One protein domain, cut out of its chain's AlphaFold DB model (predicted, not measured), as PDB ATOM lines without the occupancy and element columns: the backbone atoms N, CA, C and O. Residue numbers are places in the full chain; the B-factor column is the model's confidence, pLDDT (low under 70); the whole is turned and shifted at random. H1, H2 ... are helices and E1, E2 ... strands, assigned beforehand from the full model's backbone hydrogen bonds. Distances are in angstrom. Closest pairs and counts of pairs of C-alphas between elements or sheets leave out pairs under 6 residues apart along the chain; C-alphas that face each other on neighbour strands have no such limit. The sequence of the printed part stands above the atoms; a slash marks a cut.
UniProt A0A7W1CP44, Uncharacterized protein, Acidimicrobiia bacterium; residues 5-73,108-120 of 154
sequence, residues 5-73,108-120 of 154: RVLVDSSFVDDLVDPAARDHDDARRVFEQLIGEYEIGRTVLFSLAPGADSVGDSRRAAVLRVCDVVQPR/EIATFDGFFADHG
ATOM      1  N   ARG A   5       4.436  39.946 -10.331       94.75
ATOM      2  CA  ARG A   5       3.484  41.013  -9.994       94.75
ATOM      3  C   ARG A   5       2.246  40.833 -10.849       94.75
ATOM      4  O   ARG A   5       2.390  40.713 -12.063       94.75
ATOM      5  N   VAL A   6       1.084  40.851 -10.214       95.94
ATOM      6  CA  VAL A   6      -0.212  40.679 -10.871       95.94
ATOM      7  C   VAL A   6      -1.097  41.862 -10.510       95.94
ATOM      8  O   VAL A   6      -1.196  42.225  -9.338       95.94
ATOM      9  N   LEU A   7      -1.727  42.472 -11.509       95.38
ATOM     10  CA  LEU A   7      -2.814  43.420 -11.288       95.38
ATOM     11  C   LEU A   7      -4.128  42.642 -11.195       95.38
ATOM     12  O   LEU A   7      -4.423  41.841 -12.065       95.38
ATOM     13  N   VAL A   8      -4.920  42.878 -10.160       93.50
ATOM     14  CA  VAL A   8      -6.276  42.356 -10.007       93.50
ATOM     15  C   VAL A   8      -7.238  43.452 -10.455       93.50
ATOM     16  O   VAL A   8      -7.344  44.497  -9.797       93.50
ATOM     17  N   ASP A   9      -7.879  43.234 -11.603       89.62
ATOM     18  CA  ASP A   9      -8.818  44.179 -12.207       89.62
ATOM     19  C   ASP A   9     -10.144  44.244 -11.435       89.62
ATOM     20  O   ASP A   9     -10.516  43.306 -10.730       89.62
ATOM     21  N   SER A  10     -10.878  45.351 -11.567       85.00
ATOM     22  CA  SER A  10     -12.187  45.499 -10.927       85.00
ATOM     23  C   SER A  10     -13.196  44.444 -11.373       85.00
ATOM     24  O   SER A  10     -13.918  43.957 -10.515       85.00
ATOM     25  N   SER A  11     -13.203  44.051 -12.653       85.81
ATOM     26  CA  SER A  11     -14.112  43.014 -13.168       85.81
ATOM     27  C   SER A  11     -13.916  41.674 -12.456       85.81
ATOM     28  O   SER A  11     -14.871  41.072 -11.982       85.81
ATOM     29  N   PHE A  12     -12.659  41.265 -12.261       91.25
ATOM     30  CA  PHE A  12     -12.316  40.062 -11.507       91.25
ATOM     31  C   PHE A  12     -12.791  40.136 -10.053       91.25
ATOM     32  O   PHE A  12     -13.275  39.152  -9.499       91.25
ATOM     33  N   VAL A  13     -12.633  41.300  -9.416       89.38
ATOM     34  CA  VAL A  13     -13.110  41.503  -8.042       89.38
ATOM     35  C   VAL A  13     -14.631  41.424  -7.982       89.38
ATOM     36  O   VAL A  13     -15.147  40.838  -7.037       89.38
ATOM     37  N   ASP A  14     -15.331  41.993  -8.961       87.94
ATOM     38  CA  ASP A  14     -16.792  41.988  -9.022       87.94
ATOM     39  C   ASP A  14     -17.325  40.543  -9.153       87.94
ATOM     40  O   ASP A  14     -18.153  40.131  -8.338       87.94
ATOM     41  N   ASP A  15     -16.746  39.729 -10.044       90.25
ATOM     42  CA  ASP A  15     -17.099  38.304 -10.185       90.25
ATOM     43  C   ASP A  15     -16.750  37.480  -8.934       90.25
ATOM     44  O   ASP A  15     -17.466  36.558  -8.538       90.25
ATOM     45  N   LEU A  16     -15.656  37.825  -8.252       90.94
ATOM     46  CA  LEU A  16     -15.248  37.152  -7.022       90.94
ATOM     47  C   LEU A  16     -16.196  37.433  -5.845       90.94
ATOM     48  O   LEU A  16     -16.353  36.579  -4.971       90.94
ATOM     49  N   VAL A  17     -16.800  38.623  -5.763       89.75
ATOM     50  CA  VAL A  17     -17.638  39.004  -4.610       89.75
ATOM     51  C   VAL A  17     -19.119  38.685  -4.792       89.75
ATOM     52  O   VAL A  17     -19.816  38.542  -3.775       89.75
ATOM     53  N   ASP A  18     -19.580  38.561  -6.039       89.12
ATOM     54  CA  ASP A  18     -20.953  38.209  -6.401       89.12
ATOM     55  C   ASP A  18     -21.100  36.698  -6.678       89.12
ATOM     56  O   ASP A  18     -20.672  36.220  -7.725       89.12
ATOM     57  N   PRO A  19     -21.751  35.918  -5.789       90.88
ATOM     58  CA  PRO A  19     -21.976  34.489  -6.004       90.88
ATOM     59  C   PRO A  19     -22.896  34.161  -7.186       90.88
ATOM     60  O   PRO A  19     -22.967  33.000  -7.582       90.88
ATOM     61  N   ALA A  20     -23.646  35.141  -7.699       92.69
ATOM     62  CA  ALA A  20     -24.488  34.975  -8.878       92.69
ATOM     63  C   ALA A  20     -23.737  35.272 -10.187       92.69
ATOM     64  O   ALA A  20     -24.281  35.007 -11.264       92.69
ATOM     65  N   ALA A  21     -22.510  35.798 -10.114       88.81
ATOM     66  CA  ALA A  21     -21.695  36.042 -11.290       88.81
ATOM     67  C   ALA A  21     -21.390  34.726 -12.010       88.81
ATOM     68  O   ALA A  21     -21.069  33.706 -11.395       88.81
ATOM     69  N   ARG A  22     -21.465  34.764 -13.343       90.19
ATOM     70  CA  ARG A  22     -21.215  33.603 -14.209       90.19
ATOM     71  C   ARG A  22     -19.866  32.947 -13.911       90.19
ATOM     72  O   ARG A  22     -19.775  31.722 -13.912       90.19
ATOM     73  N   ASP A  23     -18.854  33.768 -13.652       89.75
ATOM     74  CA  ASP A  23     -17.466  33.342 -13.501       89.75
ATOM     75  C   ASP A  23     -17.017  33.271 -12.029       89.75
ATOM     76  O   ASP A  23     -15.830  33.112 -11.747       89.75
ATOM     77  N   HIS A  24     -17.958  33.313 -11.075       91.50
ATOM     78  CA  HIS A  24     -17.670  33.328  -9.637       91.50
ATOM     79  C   HIS A  24     -16.762  32.177  -9.173       91.50
ATOM     80  O   HIS A  24     -15.768  32.395  -8.473       91.50
ATOM     81  N   ASP A  25     -17.066  30.940  -9.574       92.38
ATOM     82  CA  ASP A  25     -16.289  29.761  -9.169       92.38
ATOM     83  C   ASP A  25     -14.856  29.787  -9.717       92.38
ATOM     84  O   ASP A  25     -13.908  29.386  -9.031       92.38
ATOM     85  N   ASP A  26     -14.685  30.280 -10.945       90.88
ATOM     86  CA  ASP A  26     -13.370  30.435 -11.557       90.88
ATOM     87  C   ASP A  26     -12.589  31.584 -10.925       90.88
ATOM     88  O   ASP A  26     -11.407  31.408 -10.618       90.88
ATOM     89  N   ALA A  27     -13.247  32.713 -10.650       91.88
ATOM     90  CA  ALA A  27     -12.669  33.838  -9.925       91.88
ATOM     91  C   ALA A  27     -12.146  33.378  -8.560       91.88
ATOM     92  O   ALA A  27     -10.993  33.636  -8.211       91.88
ATOM     93  N   ARG A  28     -12.955  32.606  -7.821       93.38
ATOM     94  CA  ARG A  28     -12.578  32.040  -6.524       93.38
ATOM     95  C   ARG A  28     -11.361  31.126  -6.628       93.38
ATOM     96  O   ARG A  28     -10.392  31.333  -5.902       93.38
ATOM     97  N   ARG A  29     -11.366  30.159  -7.552       93.50
ATOM     98  CA  ARG A  29     -10.245  29.220  -7.751       93.50
ATOM     99  C   ARG A  29      -8.941  29.944  -8.094       93.50
ATOM    100  O   ARG A  29      -7.886  29.617  -7.550       93.50
ATOM    101  N   VAL A  30      -9.000  30.921  -9.000       93.38
ATOM    102  CA  VAL A  30      -7.831  31.730  -9.386       93.38
ATOM    103  C   VAL A  30      -7.338  32.560  -8.206       93.38
ATOM    104  O   VAL A  30      -6.134  32.627  -7.956       93.38
ATOM    105  N   PHE A  31      -8.253  33.163  -7.450       92.88
ATOM    106  CA  PHE A  31      -7.911  33.978  -6.294       92.88
ATOM    107  C   PHE A  31      -7.260  33.160  -5.171       92.88
ATOM    108  O   PHE A  31      -6.250  33.592  -4.621       92.88
ATOM    109  N   GLU A  32      -7.760  31.956  -4.880       93.56
ATOM    110  CA  GLU A  32      -7.154  31.028  -3.914       93.56
ATOM    111  C   GLU A  32      -5.709  30.667  -4.296       93.56
ATOM    112  O   GLU A  32      -4.812  30.706  -3.449       93.56
ATOM    113  N   GLN A  33      -5.448  30.392  -5.581       93.31
ATOM    114  CA  GLN A  33      -4.087  30.166  -6.071       93.31
ATOM    115  C   GLN A  33      -3.201  31.406  -5.871       93.31
ATOM    116  O   GLN A  33      -2.077  31.297  -5.372       93.31
ATOM    117  N   LEU A  34      -3.694  32.583  -6.268       93.31
ATOM    118  CA  LEU A  34      -2.963  33.845  -6.170       93.31
ATOM    119  C   LEU A  34      -2.626  34.206  -4.717       93.31
ATOM    120  O   LEU A  34      -1.498  34.626  -4.451       93.31
ATOM    121  N   ILE A  35      -3.556  33.997  -3.781       93.31
ATOM    122  CA  ILE A  35      -3.314  34.163  -2.342       93.31
ATOM    123  C   ILE A  35      -2.232  33.196  -1.874       93.31
ATOM    124  O   ILE A  35      -1.265  33.631  -1.252       93.31
ATOM    125  N   GLY A  36      -2.342  31.909  -2.210       92.88
ATOM    126  CA  GLY A  36      -1.341  30.923  -1.810       92.88
ATOM    127  C   GLY A  36       0.062  31.277  -2.319       92.88
ATOM    128  O   GLY A  36       1.051  31.092  -1.611       92.88
ATOM    129  N   GLU A  37       0.180  31.835  -3.529       92.38
ATOM    130  CA  GLU A  37       1.442  32.364  -4.062       92.38
ATOM    131  C   GLU A  37       1.919  33.645  -3.357       92.38
ATOM    132  O   GLU A  37       3.130  33.838  -3.197       92.38
ATOM    133  N   TYR A  38       0.996  34.517  -2.953       91.31
ATOM    134  CA  TYR A  38       1.284  35.741  -2.209       91.31
ATOM    135  C   TYR A  38       1.830  35.442  -0.805       91.31
ATOM    136  O   TYR A  38       2.889  35.958  -0.445       91.31
ATOM    137  N   GLU A  39       1.183  34.557  -0.042       90.69
ATOM    138  CA  GLU A  39       1.540  34.241   1.353       90.69
ATOM    139  C   GLU A  39       2.959  33.670   1.499       90.69
ATOM    140  O   GLU A  39       3.695  34.014   2.420       90.69
ATOM    141  N   ILE A  40       3.393  32.851   0.542       92.00
ATOM    142  CA  ILE A  40       4.758  32.294   0.483       92.00
ATOM    143  C   ILE A  40       5.750  33.202  -0.263       92.00
ATOM    144  O   ILE A  40       6.881  32.805  -0.550       92.00
ATOM    145  N   GLY A  41       5.334  34.422  -0.611       89.12
ATOM    146  CA  GLY A  41       6.188  35.474  -1.158       89.12
ATOM    147  C   GLY A  41       6.615  35.292  -2.618       89.12
ATOM    148  O   GLY A  41       7.612  35.901  -3.023       89.12
ATOM    149  N   ARG A  42       5.900  34.476  -3.408       89.06
ATOM    150  CA  ARG A  42       6.158  34.268  -4.849       89.06
ATOM    151  C   ARG A  42       5.533  35.362  -5.722       89.06
ATOM    152  O   ARG A  42       6.147  35.750  -6.722       89.06
ATOM    153  N   THR A  43       4.389  35.902  -5.304       92.94
ATOM    154  CA  THR A  43       3.608  36.899  -6.056       92.94
ATOM    155  C   THR A  43       3.319  38.149  -5.212       92.94
ATOM    156  O   THR A  43       3.301  38.096  -3.988       92.94
ATOM    157  N   VAL A  44       3.137  39.297  -5.869       92.12
ATOM    158  CA  VAL A  44       2.637  40.551  -5.283       92.12
ATOM    159  C   VAL A  44       1.389  40.975  -6.051       92.12
ATOM    160  O   VAL A  44       1.430  41.059  -7.283       92.12
ATOM    161  N   LEU A  45       0.302  41.227  -5.328       92.88
ATOM    162  CA  LEU A  45      -0.999  41.578  -5.890       92.88
ATOM    163  C   LEU A  45      -1.213  43.088  -5.820       92.88
ATOM    164  O   LEU A  45      -1.039  43.682  -4.763       92.88
ATOM    165  N   PHE A  46      -1.615  43.699  -6.928       92.88
ATOM    166  CA  PHE A  46      -2.022  45.102  -6.998       92.88
ATOM    167  C   PHE A  46      -3.500  45.184  -7.336       92.88
ATOM    168  O   PHE A  46      -4.008  44.326  -8.042       92.88
ATOM    169  N   SER A  47      -4.193  46.233  -6.906       90.38
ATOM    170  CA  SER A  47      -5.544  46.512  -7.403       90.38
ATOM    171  C   SER A  47      -5.824  48.011  -7.432       90.38
ATOM    172  O   SER A  47      -5.302  48.762  -6.603       90.38
ATOM    173  N   LEU A  48      -6.632  48.453  -8.398       86.38
ATOM    174  CA  LEU A  48      -7.162  49.814  -8.449       86.38
ATOM    175  C   LEU A  48      -8.465  49.885  -7.652       86.38
ATOM    176  O   LEU A  48      -9.413  49.163  -7.938       86.38
ATOM    177  N   ALA A  49      -8.536  50.810  -6.695       74.56
ATOM    178  CA  ALA A  49      -9.761  51.090  -5.948       74.56
ATOM    179  C   ALA A  49     -10.247  52.513  -6.259       74.56
ATOM    180  O   ALA A  49      -9.811  53.459  -5.598       74.56
ATOM    181  N   PRO A  50     -11.093  52.721  -7.284       60.62
ATOM    182  CA  PRO A  50     -11.681  54.030  -7.531       60.62
ATOM    183  C   PRO A  50     -12.596  54.444  -6.375       60.62
ATOM    184  O   PRO A  50     -13.656  53.867  -6.184       60.62
ATOM    185  N   GLY A  51     -12.174  55.460  -5.613       53.22
ATOM    186  CA  GLY A  51     -13.015  56.140  -4.622       53.22
ATOM    187  C   GLY A  51     -13.297  55.329  -3.356       53.22
ATOM    188  O   GLY A  51     -14.453  55.051  -3.045       53.22
ATOM    189  N   ALA A  52     -12.256  55.000  -2.587       45.44
ATOM    190  CA  ALA A  52     -12.374  54.316  -1.295       45.44
ATOM    191  C   ALA A  52     -12.948  55.193  -0.154       45.44
ATOM    192  O   ALA A  52     -12.481  55.108   0.979       45.44
ATOM    193  N   ASP A  53     -13.978  55.990  -0.431       44.47
ATOM    194  CA  ASP A  53     -14.801  56.632   0.605       44.47
ATOM    195  C   ASP A  53     -16.036  55.776   0.928       44.47
ATOM    196  O   ASP A  53     -16.701  55.977   1.941       44.47
ATOM    197  N   SER A  54     -16.298  54.747   0.115       48.03
ATOM    198  CA  SER A  54     -17.117  53.619   0.531       48.03
ATOM    199  C   SER A  54     -16.288  52.344   0.470       48.03
ATOM    200  O   SER A  54     -15.896  51.840  -0.581       48.03
ATOM    201  N   VAL A  55     -16.060  51.785   1.649       48.97
ATOM    202  CA  VAL A  55     -15.922  50.348   1.880       48.97
ATOM    203  C   VAL A  55     -17.266  49.707   1.470       48.97
ATOM    204  O   VAL A  55     -18.030  49.257   2.314       48.97
ATOM    205  N   GLY A  56     -17.624  49.811   0.186       56.25
ATOM    206  CA  GLY A  56     -19.000  49.717  -0.318       56.25
ATOM    207  C   GLY A  56     -19.561  48.303  -0.417       56.25
ATOM    208  O   GLY A  56     -20.751  48.149  -0.638       56.25
ATOM    209  N   ASP A  57     -18.739  47.284  -0.181       65.56
ATOM    210  CA  ASP A  57     -19.196  45.933   0.125       65.56
ATOM    211  C   ASP A  57     -18.137  45.232   0.975       65.56
ATOM    212  O   ASP A  57     -16.956  45.191   0.616       65.56
ATOM    213  N   SER A  58     -18.538  44.664   2.115       72.25
ATOM    214  CA  SER A  58     -17.603  44.032   3.065       72.25
ATOM    215  C   SER A  58     -16.761  42.924   2.415       72.25
ATOM    216  O   SER A  58     -15.601  42.736   2.779       72.25
ATOM    217  N   ARG A  59     -17.314  42.230   1.408       79.81
ATOM    218  CA  ARG A  59     -16.604  41.206   0.623       79.81
ATOM    219  C   ARG A  59     -15.521  41.812  -0.264       79.81
ATOM    220  O   ARG A  59     -14.383  41.355  -0.217       79.81
ATOM    221  N   ARG A  60     -15.832  42.891  -0.988       85.12
ATOM    222  CA  ARG A  60     -14.855  43.634  -1.800       85.12
ATOM    223  C   ARG A  60     -13.711  44.148  -0.937       85.12
ATOM    224  O   ARG A  60     -12.545  43.984  -1.280       85.12
ATOM    225  N   ALA A  61     -14.039  44.713   0.219       81.94
ATOM    226  CA  ALA A  61     -13.043  45.185   1.169       81.94
ATOM    227  C   ALA A  61     -12.144  44.051   1.684       81.94
ATOM    228  O   ALA A  61     -10.940  44.250   1.810       81.94
ATOM    229  N   ALA A  62     -12.701  42.867   1.959       83.81
ATOM    230  CA  ALA A  62     -11.926  41.703   2.383       83.81
ATOM    231  C   ALA A  62     -10.958  41.224   1.289       83.81
ATOM    232  O   ALA A  62      -9.786  41.006   1.584       83.81
ATOM    233  N   VAL A  63     -11.415  41.147   0.035       85.62
ATOM    234  CA  VAL A  63     -10.572  40.807  -1.125       85.62
ATOM    235  C   VAL A  63      -9.435  41.815  -1.294       85.62
ATOM    236  O   VAL A  63      -8.286  41.436  -1.480       85.62
ATOM    237  N   LEU A  64      -9.718  43.113  -1.175       87.06
ATOM    238  CA  LEU A  64      -8.697  44.146  -1.368       87.06
ATOM    239  C   LEU A  64      -7.650  44.205  -0.243       87.06
ATOM    240  O   LEU A  64      -6.578  44.761  -0.467       87.06
ATOM    241  N   ARG A  65      -7.904  43.624   0.941       85.94
ATOM    242  CA  ARG A  65      -6.931  43.605   2.058       85.94
ATOM    243  C   ARG A  65      -5.668  42.794   1.765       85.94
ATOM    244  O   ARG A  65      -4.659  43.039   2.417       85.94
ATOM    245  N   VAL A  66      -5.715  41.849   0.825       88.12
ATOM    246  CA  VAL A  66      -4.538  41.058   0.419       88.12
ATOM    247  C   VAL A  66      -3.762  41.693  -0.744       88.12
ATOM    248  O   VAL A  66      -2.743  41.157  -1.176       88.12
ATOM    249  N   CYS A  67      -4.224  42.840  -1.248       89.94
ATOM    250  CA  CYS A  67      -3.615  43.560  -2.361       89.94
ATOM    251  C   CYS A  67      -2.909  44.839  -1.889       89.94
ATOM    252  O   CYS A  67      -3.390  45.552  -1.009       89.94
ATOM    253  N   ASP A  68      -1.834  45.212  -2.581       90.25
ATOM    254  CA  ASP A  68      -1.294  46.568  -2.557       90.25
ATOM    255  C   ASP A  68      -2.243  47.487  -3.344       90.25
ATOM    256  O   ASP A  68      -2.198  47.588  -4.577       90.25
ATOM    257  N   VAL A  69      -3.160  48.138  -2.623       87.50
ATOM    258  CA  VAL A  69      -4.193  48.988  -3.226       87.50
ATOM    259  C   VAL A  69      -3.598  50.300  -3.733       87.50
ATOM    260  O   VAL A  69      -3.066  51.116  -2.976       87.50
ATOM    261  N   VAL A  70      -3.770  50.553  -5.029       86.25
ATOM    262  CA  VAL A  70      -3.402  51.808  -5.678       86.25
ATOM    263  C   VAL A  70      -4.644  52.679  -5.815       86.25
ATOM    264  O   VAL A  70      -5.546  52.410  -6.605       86.25
ATOM    265  N   GLN A  71      -4.675  53.770  -5.054       80.81
ATOM    266  CA  GLN A  71      -5.712  54.787  -5.201       80.81
ATOM    267  C   GLN A  71      -5.506  55.541  -6.524       80.81
ATOM    268  O   GLN A  71      -4.389  56.018  -6.780       80.81
ATOM    269  N   PRO A  72      -6.539  55.691  -7.371       72.50
ATOM    270  CA  PRO A  72      -6.412  56.428  -8.615       72.50
ATOM    271  C   PRO A  72      -6.158  57.902  -8.321       72.50
ATOM    272  O   PRO A  72      -7.029  58.677  -7.932       72.50
ATOM    273  N   ARG A  73      -4.902  58.300  -8.503       82.12
ATOM    274  CA  ARG A  73      -4.472  59.691  -8.398       82.12
ATOM    275  C   ARG A  73      -4.853  60.433  -9.675       82.12
ATOM    276  O   ARG A  73      -4.847  59.860 -10.759       82.12
ATOM    277  N   GLU A 108       1.346  41.094 -15.852       94.50
ATOM    278  CA  GLU A 108       0.183  40.212 -15.923       94.50
ATOM    279  C   GLU A 108      -1.016  40.767 -15.151       94.50
ATOM    280  O   GLU A 108      -0.850  41.493 -14.164       94.50
ATOM    281  N   ILE A 109      -2.220  40.407 -15.589       95.19
ATOM    282  CA  ILE A 109      -3.482  40.860 -15.004       95.19
ATOM    283  C   ILE A 109      -4.449  39.692 -14.756       95.19
ATOM    284  O   ILE A 109      -4.624  38.821 -15.600       95.19
ATOM    285  N   ALA A 110      -5.084  39.651 -13.590       94.06
ATOM    286  CA  ALA A 110      -6.235  38.802 -13.313       94.06
ATOM    287  C   ALA A 110      -7.502  39.577 -13.697       94.06
ATOM    288  O   ALA A 110      -7.807  40.607 -13.092       94.06
ATOM    289  N   THR A 111      -8.181  39.113 -14.744       92.06
ATOM    290  CA  THR A 111      -9.334  39.774 -15.366       92.06
ATOM    291  C   THR A 111     -10.173  38.755 -16.137       92.06
ATOM    292  O   THR A 111      -9.617  37.788 -16.659       92.06
ATOM    293  N   PHE A 112     -11.481  38.991 -16.234       86.19
ATOM    294  CA  PHE A 112     -12.373  38.307 -17.185       86.19
ATOM    295  C   PHE A 112     -12.706  39.185 -18.400       86.19
ATOM    296  O   PHE A 112     -13.417  38.775 -19.313       86.19
ATOM    297  N   ASP A 113     -12.146  40.392 -18.450       87.06
ATOM    298  CA  ASP A 113     -12.227  41.274 -19.605       87.06
ATOM    299  C   ASP A 113     -11.287  40.791 -20.721       87.06
ATOM    300  O   ASP A 113     -10.060  40.921 -20.624       87.06
ATOM    301  N   GLY A 114     -11.870  40.260 -21.802       87.81
ATOM    302  CA  GLY A 114     -11.142  39.730 -22.962       87.81
ATOM    303  C   GLY A 114     -10.203  40.737 -23.635       87.81
ATOM    304  O   GLY A 114      -9.218  40.335 -24.250       87.81
ATOM    305  N   PHE A 115     -10.423  42.041 -23.422       90.69
ATOM    306  CA  PHE A 115      -9.594  43.106 -23.983       90.69
ATOM    307  C   PHE A 115      -8.092  42.887 -23.752       90.69
ATOM    308  O   PHE A 115      -7.297  43.078 -24.667       90.69
ATOM    309  N   PHE A 116      -7.678  42.498 -22.544       91.06
ATOM    310  CA  PHE A 116      -6.252  42.379 -22.225       91.06
ATOM    311  C   PHE A 116      -5.599  41.222 -22.987       91.06
ATOM    312  O   PHE A 116      -4.519  41.398 -23.556       91.06
ATOM    313  N   ALA A 117      -6.283  40.079 -23.063       90.38
ATOM    314  CA  ALA A 117      -5.819  38.925 -23.824       90.38
ATOM    315  C   ALA A 117      -5.743  39.239 -25.327       90.38
ATOM    316  O   ALA A 117      -4.718  38.967 -25.954       90.38
ATOM    317  N   ASP A 118      -6.765  39.904 -25.877       89.44
ATOM    318  CA  ASP A 118      -6.821  40.309 -27.289       89.44
ATOM    319  C   ASP A 118      -5.676  41.261 -27.684       89.44
ATOM    320  O   ASP A 118      -5.257  41.297 -28.840       89.44
ATOM    321  N   HIS A 119      -5.120  41.999 -26.716       88.44
ATOM    322  CA  HIS A 119      -3.989  42.915 -26.907       88.44
ATOM    323  C   HIS A 119      -2.640  42.312 -26.479       88.44
ATOM    324  O   HIS A 119      -1.653  43.036 -26.317       88.44
ATOM    325  N   GLY A 120      -2.573  40.989 -26.294       89.88
ATOM    326  CA  GLY A 120      -1.336  40.267 -25.983       89.88
ATOM    327  C   GLY A 120      -0.799  40.510 -24.573       89.88
ATOM    328  O   GLY A 120       0.377  40.252 -24.308       89.88
TER     329      GLY A 120
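AT A GLANCE: This is residues 5 to 73 and 108 to 120 of the 154 residues of an uncharacterized protein of Acidimicrobiia bacterium (UniProt A0A7W1CP44). A small parallel sheet of four strands twists through the domain, with the long helix H2 laid slantwise over one face. The shorter helix H1 sits past the ends to which E1 and E4 run, the short helix H3 touches H1, and the little helix H4 sits beyond the edge strand E4. The printed part has 82 residues, with named elements in the order E1, H1, H2, E2, H3, E3, E4, H4; the sheet's order is E3, E2, E1, E4. The class is mixed, helices and strands; the whole is compact, with a radius of gyration of the C-alphas of 12.4 A and spans of 33 by 31 by 24 A.

HOW THE PARTS SIT: E1, residues 5 to 8, is an inner strand, parallel to E2, residues 43 to 48, with N 8 and O 46 2.7 A apart, within hydrogen-bond range. On the other side of E1 is the edge strand E4, residues 108 to 110, also parallel, with N 110 and O 7 at 2.7 A. The other edge strand, E3, residues 68 to 70, is parallel to E2, with N 70 and O 47 at 2.8 A. From edge to edge the strands' lines turn by 92 degrees. H2, residues 24 to 39, is on the sheet at a height of 10.0 A, over E2 and E1, making two layers, a sheet with a helix on one face; it runs slantwise to the strands, at 35 degrees to E2 on the local plane. H1, residues 10 to 17, only grazes the sheet with residues 10 to 13. H2 touches H1 with residues 24 to 28 alone, about perpendicular at 79 degrees; their closest C-alphas, of Asp 15 and His 24, are 5.0 A apart. H3, residues 58 to 64, touches H1 at a steep tilt of 51 degrees, opposite ways, and their closest C-alphas, of Val 17 and Arg 59, are 5.8 A apart. H3 only grazes the sheet, with residues 63 to 64. H4, residues 114 to 118, is only just not on the sheet, with 4 pairs of C-alphas within 10 A. Two strand-helix-strand units, parallel neighbour strands joined through helices, are E1, H1 H2, E2 and E2, H3, E3, each with a right-handed crossover. In H1, H2, H3 and H4 every O i to N i+4 pair is within hydrogen-bond range.

IN THESE COORDINATES: E1 begins at C-alpha 5, (3.484, 41.013, -9.994), and spans 9.9 A; H1 spans 10.6 A. H2 spans 22.2 A from C-alpha 24 at (-17.670, 33.328, -9.637), and E2 17.0 A. H3 spans 9.9 A, E3 6.5 A, E4 7.1 A, and H4 6.1 A to C-alpha 118, (-6.821, 40.309, -27.289).

THE WHOLE: The farthest C-alphas, of Asp 53 and Gly 120, are 34.0 A apart. Residues 74 to 107 are not printed, and C-alphas 73 and 108 are 21.4 A apart across the cut. Of the links printed whole, none is long. Residues 50 to 57 have pLDDT under 70; the mean of the printed part is 85.8.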